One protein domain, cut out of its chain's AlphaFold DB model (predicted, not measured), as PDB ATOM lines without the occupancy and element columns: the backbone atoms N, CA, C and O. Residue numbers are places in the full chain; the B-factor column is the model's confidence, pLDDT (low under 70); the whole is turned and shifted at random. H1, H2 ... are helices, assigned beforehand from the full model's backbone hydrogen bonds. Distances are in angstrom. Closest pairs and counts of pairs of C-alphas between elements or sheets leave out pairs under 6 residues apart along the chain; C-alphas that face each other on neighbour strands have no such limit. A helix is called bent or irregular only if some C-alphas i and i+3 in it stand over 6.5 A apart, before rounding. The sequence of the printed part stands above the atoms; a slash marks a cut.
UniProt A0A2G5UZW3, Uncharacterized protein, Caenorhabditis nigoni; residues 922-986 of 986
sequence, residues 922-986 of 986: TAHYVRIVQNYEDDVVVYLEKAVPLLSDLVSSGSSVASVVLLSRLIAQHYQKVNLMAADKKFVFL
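AT A GLANCE: This is residues 922 to 986 of the 986 residues of an uncharacterized protein of Caenorhabditis nigoni (UniProt A0A2G5UZW3). The longest helix, H2, runs with a kink beside H1 and H3 in a small up-and-down bundle of three helices, their centres set as a triangle. The short helix H4 turns across one end of this bundle, where H2 begins and H3 ends, and the last residues, 978 to 986, fold back from it on the side of the bundle away from H1. The printed part has 65 residues, with four named helices in the order H1, H2, H3, H4 and no named strand, and its class is all helix. The whole is compact, with a radius of gyration of the C-alphas of 10.6 A, and its outline is rounded, spanning 28 by 23 by 18 A.

IN THESE COORDINATES: H2 is residues 936 to 953, 23.4 A from first to last C-alpha, with C-alpha 936 at (194.197, 192.018, 107.152) and C-alpha 953 at (212.527, 180.833, 116.378). It has a kink of 56 degrees near residue 943. H2 is neither bent nor irregular, but only just: C-alphas 941 and 944 are 6.4 A apart. H1, before it, is residues 922 to 931 and 14.3 A long, beginning at C-alpha 922 at (214.773, 187.755, 107.899). H3, after H2, is residues 956 to 969 and 19.9 A long. H4 is residues 971 to 977, ending at C-alpha 977 at (192.081, 189.904, 113.931), 9.6 A from its first C-alpha. H4 is irregular, with C-alphas 972 and 975 lying 7.8 A apart. Residues 983 to 985 are a further short helical run without a name.

HOW THE PARTS SIT: H2 is the hub and touches three helices, H1, H3 and H4. H1 and H2 touch and form a helical hairpin, at a shallow tilt of 11 degrees, opposite ways; their closest C-alphas are those of Ile 928 and Ala 943, 5.6 A apart. H2 and H3 form the second helical hairpin: they touch at a shallow tilt of 16 degrees, opposite ways, and the closest C-alphas are those of Val 951 and Ser 959, 6.2 A apart. H1, H2 and H3 together are an up-and-down bundle, in which each helix runs against the one before it in the chain. H1 and H3 only just touch, with 3 pairs of C-alphas within 8 A, and H3 does so with residues 958 to 962 alone. Their closest C-alphas are those of Tyr 925 and Ala 958, 7.0 A apart, and they run the same way at a shallow tilt of 6 degrees. The packing of the helices is mostly aligned, with 3 of 4 touching pairs at a shallow tilt. H4 and H2 only just touch, with 3 pairs of C-alphas within 8 A, and H2 does so with residues 936 to 940 alone. Their closest C-alphas are those of Val 936 and Met 977, 7.4 A apart, and their lines are about perpendicular, at 75 degrees. H3 and H4 are close but not clearly touching: the closest C-alphas, those of Ile 967 and Val 974, are 6.9 A apart. Their lines stand at a steep tilt of 64 degrees. H1 and H4 are apart. In H1 and H3 every O i to N i+4 pair is within hydrogen-bond range. In H2 11 of 14 are, and in H4 1 of 3, beside 3 of 4 O i to N i+3 pairs.

THE WHOLE: The two C-alphas farthest apart are those of Ser 953 and Gln 972, at 30.0 A. The first and last printed C-alphas, of Thr 922 and Leu 986, are 18.0 A apart, and Leu 986 is the chain's last residue. The printed part has no cut. The links H1 to H2, H2 to H3 and H3 to H4 are tight, with 4, 2 and 1 residues between the helices. The mean pLDDT of the printed part is 82.8, and residue 986 alone is under 70.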
ATOM      1  N   THR A 922     214.785 186.363 108.369       86.81
ATOM      2  CA  THR A 922     214.773 187.755 107.899       86.81
ATOM      3  C   THR A 922     214.054 187.893 106.558       86.81
ATOM      4  O   THR A 922     213.334 188.874 106.364       86.81
ATOM      5  N   ALA A 923     214.139 186.883 105.680       85.19
ATOM      6  CA  ALA A 923     213.329 186.826 104.463       85.19
ATOM      7  C   ALA A 923     211.830 186.742 104.795       85.19
ATOM      8  O   ALA A 923     211.043 187.463 104.190       85.19
ATOM      9  N   HIS A 924     211.431 185.940 105.794       87.12
ATOM     10  CA  HIS A 924     210.038 185.866 106.262       87.12
ATOM     11  C   HIS A 924     209.524 187.244 106.725       87.12
ATOM     12  O   HIS A 924     208.452 187.669 106.296       87.12
ATOM     13  N   TYR A 925     210.299 187.977 107.535       88.69
ATOM     14  CA  TYR A 925     209.942 189.337 107.973       88.69
ATOM     15  C   TYR A 925     209.784 190.310 106.792       88.69
ATOM     16  O   TYR A 925     208.748 190.965 106.671       88.69
ATOM     17  N   VAL A 926     210.775 190.371 105.894       87.88
ATOM     18  CA  VAL A 926     210.741 191.235 104.699       87.88
ATOM     19  C   VAL A 926     209.529 190.903 103.823       87.88
ATOM     20  O   VAL A 926     208.800 191.804 103.407       87.88
ATOM     21  N   ARG A 927     209.244 189.610 103.621       85.56
ATOM     22  CA  ARG A 927     208.097 189.129 102.844       85.56
ATOM     23  C   ARG A 927     206.763 189.618 103.413       85.56
ATOM     24  O   ARG A 927     205.912 190.040 102.637       85.56
ATOM     25  N   ILE A 928     206.590 189.594 104.739       87.56
ATOM     26  CA  ILE A 928     205.370 190.089 105.398       87.56
ATOM     27  C   ILE A 928     205.186 191.587 105.134       87.56
ATOM     28  O   ILE A 928     204.136 191.982 104.624       87.56
ATOM     29  N   VAL A 929     206.221 192.390 105.409       86.88
ATOM     30  CA  VAL A 929     206.192 193.852 105.230       86.88
ATOM     31  C   VAL A 929     205.864 194.242 103.785       86.88
ATOM     32  O   VAL A 929     205.047 195.126 103.558       86.88
ATOM     33  N   GLN A 930     206.468 193.578 102.796       86.94
ATOM     34  CA  GLN A 930     206.346 193.979 101.387       86.94
ATOM     35  C   GLN A 930     205.099 193.461 100.656       86.94
ATOM     36  O   GLN A 930     204.879 193.854  99.512       86.94
ATOM     37  N   ASN A 931     204.355 192.498 101.208       85.31
ATOM     38  CA  ASN A 931     203.292 191.813 100.453       85.31
ATOM     39  C   ASN A 931     201.973 191.623 101.208       85.31
ATOM     40  O   ASN A 931     200.964 191.362 100.554       85.31
ATOM     41  N   TYR A 932     201.961 191.688 102.545       85.38
ATOM     42  CA  TYR A 932     200.800 191.253 103.330       85.38
ATOM     43  C   TYR A 932     200.251 192.312 104.300       85.38
ATOM     44  O   TYR A 932     199.127 192.145 104.761       85.38
ATOM     45  N   GLU A 933     200.971 193.405 104.593       82.81
ATOM     46  CA  GLU A 933     200.499 194.450 105.529       82.81
ATOM     47  C   GLU A 933     199.259 195.233 105.045       82.81
ATOM     48  O   GLU A 933     198.484 195.703 105.875       82.81
ATOM     49  N   ASP A 934     199.001 195.328 103.736       82.00
ATOM     50  CA  ASP A 934     197.915 196.166 103.194       82.00
ATOM     51  C   ASP A 934     196.496 195.580 103.330       82.00
ATOM     52  O   ASP A 934     195.521 196.335 103.318       82.00
ATOM     53  N   ASP A 935     196.343 194.264 103.519       83.62
ATOM     54  CA  ASP A 935     195.038 193.641 103.776       83.62
ATOM     55  C   ASP A 935     195.106 192.603 104.900       83.62
ATOM     56  O   ASP A 935     195.728 191.549 104.777       83.62
ATOM     57  N   VAL A 936     194.370 192.882 105.979       84.25
ATOM     58  CA  VAL A 936     194.197 192.018 107.152       84.25
ATOM     59  C   VAL A 936     193.769 190.596 106.782       84.25
ATOM     60  O   VAL A 936     194.236 189.658 107.420       84.25
ATOM     61  N   VAL A 937     192.926 190.396 105.762       83.56
ATOM     62  CA  VAL A 937     192.501 189.036 105.374       83.56
ATOM     63  C   VAL A 937     193.678 188.261 104.778       83.56
ATOM     64  O   VAL A 937     193.959 187.134 105.186       83.56
ATOM     65  N   VAL A 938     194.435 188.897 103.880       84.88
ATOM     66  CA  VAL A 938     195.642 188.317 103.273       84.88
ATOM     67  C   VAL A 938     196.741 188.102 104.323       84.88
ATOM     68  O   VAL A 938     197.439 187.087 104.278       84.88
ATOM     69  N   TYR A 939     196.858 188.997 105.309       86.00
ATOM     70  CA  TYR A 939     197.761 188.849 106.450       86.00
ATOM     71  C   TYR A 939     197.418 187.608 107.290       86.00
ATOM     72  O   TYR A 939     198.291 186.780 107.561       86.00
ATOM     73  N   LEU A 940     196.146 187.441 107.668       84.62
ATOM     74  CA  LEU A 940     195.684 186.303 108.470       84.62
ATOM     75  C   LEU A 940     195.862 184.958 107.743       84.62
ATOM     76  O   LEU A 940     196.219 183.964 108.373       84.62
ATOM     77  N   GLU A 941     195.697 184.922 106.418       84.25
ATOM     78  CA  GLU A 941     195.960 183.714 105.627       84.25
ATOM     79  C   GLU A 941     197.458 183.417 105.425       84.25
ATOM     80  O   GLU A 941     197.869 182.258 105.532       84.25
ATOM     81  N   LYS A 942     198.272 184.432 105.086       83.31
ATOM     82  CA  LYS A 942     199.609 184.236 104.477       83.31
ATOM     83  C   LYS A 942     200.779 184.770 105.302       83.31
ATOM     84  O   LYS A 942     201.867 184.208 105.211       83.31
ATOM     85  N   ALA A 943     200.578 185.798 106.125       85.31
ATOM     86  CA  ALA A 943     201.618 186.313 107.019       85.31
ATOM     87  C   ALA A 943     201.661 185.572 108.362       85.31
ATOM     88  O   ALA A 943     202.748 185.309 108.865       85.31
ATOM     89  N   VAL A 944     200.509 185.183 108.921       84.50
ATOM     90  CA  VAL A 944     200.422 184.468 110.214       84.50
ATOM     91  C   VAL A 944     201.293 183.197 110.290       84.50
ATOM     92  O   VAL A 944     201.953 183.021 111.314       84.50
ATOM     93  N   PRO A 945     201.393 182.335 109.253       84.50
ATOM     94  CA  PRO A 945     202.336 181.212 109.268       84.50
ATOM     95  C   PRO A 945     203.802 181.665 109.387       84.50
ATOM     96  O   PRO A 945     204.524 181.196 110.260       84.50
ATOM     97  N   LEU A 946     204.213 182.647 108.579       84.12
ATOM     98  CA  LEU A 946     205.579 183.188 108.574       84.12
ATOM     99  C   LEU A 946     205.917 183.917 109.893       84.12
ATOM    100  O   LEU A 946     207.052 183.865 110.366       84.12
ATOM    101  N   LEU A 947     204.923 184.555 110.518       84.00
ATOM    102  CA  LEU A 947     205.016 185.170 111.843       84.00
ATOM    103  C   LEU A 947     205.142 184.115 112.955       84.00
ATOM    104  O   LEU A 947     205.891 184.323 113.909       84.00
ATOM    105  N   SER A 948     204.488 182.958 112.817       83.25
ATOM    106  CA  SER A 948     204.664 181.824 113.732       83.25
ATOM    107  C   SER A 948     206.099 181.278 113.706       83.25
ATOM    108  O   SER A 948     206.637 180.913 114.756       83.25
ATOM    109  N   ASP A 949     206.763 181.274 112.547       81.62
ATOM    110  CA  ASP A 949     208.184 180.910 112.441       81.62
ATOM    111  C   ASP A 949     209.088 181.955 113.124       81.62
ATOM    112  O   ASP A 949     210.041 181.604 113.825       81.62
ATOM    113  N   LEU A 950     208.764 183.249 113.009       81.81
ATOM    114  CA  LEU A 950     209.466 184.328 113.722       81.81
ATOM    115  C   LEU A 950     209.313 184.216 115.248       81.81
ATOM    116  O   LEU A 950     210.307 184.288 115.972       81.81
ATOM    117  N   VAL A 951     208.098 183.983 115.752       81.12
ATOM    118  CA  VAL A 951     207.836 183.818 117.193       81.12
ATOM    119  C   VAL A 951     208.530 182.563 117.739       81.12
ATOM    120  O   VAL A 951     209.285 182.648 118.710       81.12
ATOM    121  N   SER A 952     208.349 181.406 117.095       79.19
ATOM    122  CA  SER A 952     208.916 180.128 117.560       79.19
ATOM    123  C   SER A 952     210.449 180.064 117.483       79.19
ATOM    124  O   SER A 952     211.092 179.466 118.353       79.19
ATOM    125  N   SER A 953     211.064 180.732 116.501       73.25
ATOM    126  CA  SER A 953     212.527 180.833 116.378       73.25
ATOM    127  C   SER A 953     213.187 181.770 117.401       73.25
ATOM    128  O   SER A 953     214.408 181.666 117.601       73.25
ATOM    129  N   GLY A 954     212.392 182.616 118.075       74.69
ATOM    130  CA  GLY A 954     212.807 183.553 119.124       74.69
ATOM    131  C   GLY A 954     212.971 185.013 118.681       74.69
ATOM    132  O   GLY A 954     213.517 185.805 119.446       74.69
ATOM    133  N   SER A 955     212.519 185.386 117.480       80.81
ATOM    134  CA  SER A 955     212.720 186.709 116.862       80.81
ATOM    135  C   SER A 955     211.732 187.772 117.384       80.81
ATOM    136  O   SER A 955     211.052 188.448 116.614       80.81
ATOM    137  N   SER A 956     211.644 187.926 118.710       79.94
ATOM    138  CA  SER A 956     210.595 188.701 119.398       79.94
ATOM    139  C   SER A 956     210.476 190.162 118.952       79.94
ATOM    140  O   SER A 956     209.361 190.643 118.769       79.94
ATOM    141  N   VAL A 957     211.595 190.863 118.734       81.06
ATOM    142  CA  VAL A 957     211.598 192.267 118.277       81.06
ATOM    143  C   VAL A 957     210.904 192.400 116.918       81.06
ATOM    144  O   VAL A 957     210.049 193.265 116.746       81.06
ATOM    145  N   ALA A 958     211.217 191.506 115.977       83.44
ATOM    146  CA  ALA A 958     210.605 191.484 114.652       83.44
ATOM    147  C   ALA A 958     209.099 191.191 114.734       83.44
ATOM    148  O   ALA A 958     208.301 191.905 114.127       83.44
ATOM    149  N   SER A 959     208.700 190.201 115.541       86.44
ATOM    150  CA  SER A 959     207.290 189.842 115.741       86.44
ATOM    151  C   SER A 959     206.474 190.983 116.359       86.44
ATOM    152  O   SER A 959     205.404 191.316 115.854       86.44
ATOM    153  N   VAL A 960     206.993 191.638 117.407       86.81
ATOM    154  CA  VAL A 960     206.333 192.787 118.055       86.81
ATOM    155  C   VAL A 960     206.210 193.971 117.097       86.81
ATOM    156  O   VAL A 960     205.172 194.633 117.084       86.81
ATOM    157  N   VAL A 961     207.221 194.231 116.261       88.00
ATOM    158  CA  VAL A 961     207.168 195.295 115.246       88.00
ATOM    159  C   VAL A 961     206.103 195.002 114.189       88.00
ATOM    160  O   VAL A 961     205.308 195.890 113.893       88.00
ATOM    161  N   LEU A 962     206.030 193.774 113.666       87.75
ATOM    162  CA  LEU A 962     205.006 193.374 112.691       87.75
ATOM    163  C   LEU A 962     203.583 193.496 113.254       87.75
ATOM    164  O   LEU A 962     202.714 194.080 112.608       87.75
ATOM    165  N   LEU A 963     203.354 193.014 114.480       86.31
ATOM    166  CA  LEU A 963     202.068 193.158 115.171       86.31
ATOM    167  C   LEU A 963     201.715 194.638 115.403       86.31
ATOM    168  O   LEU A 963     200.587 195.054 115.146       86.31
ATOM    169  N   SER A 964     202.686 195.454 115.824       86.12
ATOM    170  CA  SER A 964     202.487 196.893 116.050       86.12
ATOM    171  C   SER A 964     202.147 197.643 114.759       86.12
ATOM    172  O   SER A 964     201.269 198.504 114.774       86.12
ATOM    173  N   ARG A 965     202.803 197.307 113.638       86.81
ATOM    174  CA  ARG A 965     202.523 197.875 112.307       86.81
ATOM    175  C   ARG A 965     201.110 197.524 111.846       86.81
ATOM    176  O   ARG A 965     200.338 198.429 111.538       86.81
ATOM    177  N   LEU A 966     200.741 196.242 111.902       85.94
ATOM    178  CA  LEU A 966     199.407 195.755 111.538       85.94
ATOM    179  C   LEU A 966     198.294 196.440 112.352       85.94
ATOM    180  O   LEU A 966     197.304 196.905 111.782       85.94
ATOM    181  N   ILE A 967     198.462 196.529 113.676       84.75
ATOM    182  CA  ILE A 967     197.485 197.161 114.577       84.75
ATOM    183  C   ILE A 967     197.396 198.672 114.323       84.75
ATOM    184  O   ILE A 967     196.294 199.216 114.319       84.75
ATOM    185  N   ALA A 968     198.517 199.355 114.071       85.44
ATOM    186  CA  ALA A 968     198.518 200.787 113.763       85.44
ATOM    187  C   ALA A 968     197.851 201.099 112.410       85.44
ATOM    188  O   ALA A 968     197.061 202.038 112.320       85.44
ATOM    189  N   GLN A 969     198.130 200.303 111.372       84.94
ATOM    190  CA  GLN A 969     197.596 200.498 110.019       84.94
ATOM    191  C   GLN A 969     196.106 200.126 109.914       84.94
ATOM    192  O   GLN A 969     195.351 200.799 109.214       84.94
ATOM    193  N   HIS A 970     195.655 199.091 110.636       86.75
ATOM    194  CA  HIS A 970     194.291 198.549 110.529       86.75
ATOM    195  C   HIS A 970     193.525 198.517 111.860       86.75
ATOM    196  O   HIS A 970     192.706 197.619 112.068       86.75
ATOM    197  N   TYR A 971     193.727 199.491 112.756       82.69
ATOM    198  CA  TYR A 971     193.118 199.486 114.102       82.69
ATOM    199  C   TYR A 971     191.586 199.285 114.083       82.69
ATOM    200  O   TYR A 971     191.026 198.582 114.923       82.69
ATOM    201  N   GLN A 972     190.903 199.837 113.073       83.75
ATOM    202  CA  GLN A 972     189.453 199.711 112.876       83.75
ATOM    203  C   GLN A 972     188.988 198.264 112.607       83.75
ATOM    204  O   GLN A 972     187.820 197.941 112.812       83.75
ATOM    205  N   LYS A 973     189.893 197.384 112.156       83.62
ATOM    206  CA  LYS A 973     189.645 195.967 111.842       83.62
ATOM    207  C   LYS A 973     190.122 195.011 112.950       83.62
ATOM    208  O   LYS A 973     190.063 193.801 112.752       83.62
ATOM    209  N   VAL A 974     190.562 195.501 114.117       79.94
ATOM    210  CA  VAL A 974     191.106 194.654 115.208       79.94
ATOM    211  C   VAL A 974     190.131 193.561 115.671       79.94
ATOM    212  O   VAL A 974     190.566 192.450 115.957       79.94
ATOM    213  N   ASN A 975     188.816 193.802 115.637       79.62
ATOM    214  CA  ASN A 975     187.805 192.771 115.928       79.62
ATOM    215  C   ASN A 975     187.874 191.555 114.980       79.62
ATOM    216  O   ASN A 975     187.500 190.452 115.366       79.62
ATOM    217  N   LEU A 976     188.345 191.753 113.744       80.38
ATOM    218  CA  LEU A 976     188.504 190.711 112.727       80.38
ATOM    219  C   LEU A 976     189.791 189.903 112.977       80.38
ATOM    220  O   LEU A 976     189.786 188.685 112.838       80.38
ATOM    221  N   MET A 977     190.854 190.561 113.456       82.19
ATOM    222  CA  MET A 977     192.081 189.904 113.931       82.19
ATOM    223  C   MET A 977     191.815 189.067 115.195       82.19
ATOM    224  O   MET A 977     192.232 187.918 115.281       82.19
ATOM    225  N   ALA A 978     191.053 189.617 116.146       78.38
ATOM    226  CA  ALA A 978     190.671 188.954 117.395       78.38
ATOM    227  C   ALA A 978     189.697 187.769 117.210       78.38
ATOM    228  O   ALA A 978     189.456 187.018 118.156       78.38
ATOM    229  N   ALA A 979     189.134 187.590 116.011       80.19
ATOM    230  CA  ALA A 979     188.323 186.428 115.659       80.19
ATOM    231  C   ALA A 979     189.161 185.239 115.145       80.19
ATOM    232  O   ALA A 979     188.678 184.102 115.174       80.19
ATOM    233  N   ASP A 980     190.403 185.463 114.695       80.62
ATOM    234  CA  ASP A 980     191.266 184.392 114.195       80.62
ATOM    235  C   ASP A 980     192.022 183.683 115.333       80.62
ATOM    236  O   ASP A 980     192.795 184.271 116.091       80.62
ATOM    237  N   LYS A 981     191.818 182.365 115.432       76.06
ATOM    238  CA  LYS A 981     192.378 181.537 116.510       76.06
ATOM    239  C   LYS A 981     193.887 181.305 116.419       76.06
ATOM    240  O   LYS A 981     194.462 180.872 117.413       76.06
ATOM    241  N   LYS A 982     194.519 181.519 115.261       73.94
ATOM    242  CA  LYS A 982     195.979 181.428 115.114       73.94
ATOM    243  C   LYS A 982     196.621 182.754 115.506       73.94
ATOM    244  O   LYS A 982     197.601 182.743 116.236       73.94
ATOM    245  N   PHE A 983     196.039 183.874 115.079       79.19
ATOM    246  CA  PHE A 983     196.499 185.214 115.438       79.19
ATOM    247  C   PHE A 983     196.416 185.465 116.951       79.19
ATOM    248  O   PHE A 983     197.374 185.942 117.540       79.19
ATOM    249  N   VAL A 984     195.319 185.062 117.602       76.12
ATOM    250  CA  VAL A 984     195.132 185.186 119.068       76.12
ATOM    251  C   VAL A 984     196.040 184.237 119.885       76.12
ATOM    252  O   VAL A 984     196.070 184.312 121.111       76.12
ATOM    253  N   PHE A 985     196.792 183.345 119.230       70.06
ATOM    254  CA  PHE A 985     197.749 182.423 119.864       70.06
ATOM    255  C   PHE A 985     199.223 182.860 119.695       70.06
ATOM    256  O   PHE A 985     200.114 182.176 120.203       70.06
ATOM    257  N   LEU A 986     199.486 183.969 118.987       63.84
ATOM    258  CA  LEU A 986     200.821 184.537 118.730       63.84
ATOM    259  C   LEU A 986     201.146 185.732 119.642       63.84
ATOM    260  O   LEU A 986     202.357 185.898 119.914       63.84
TER     261      LEU A 986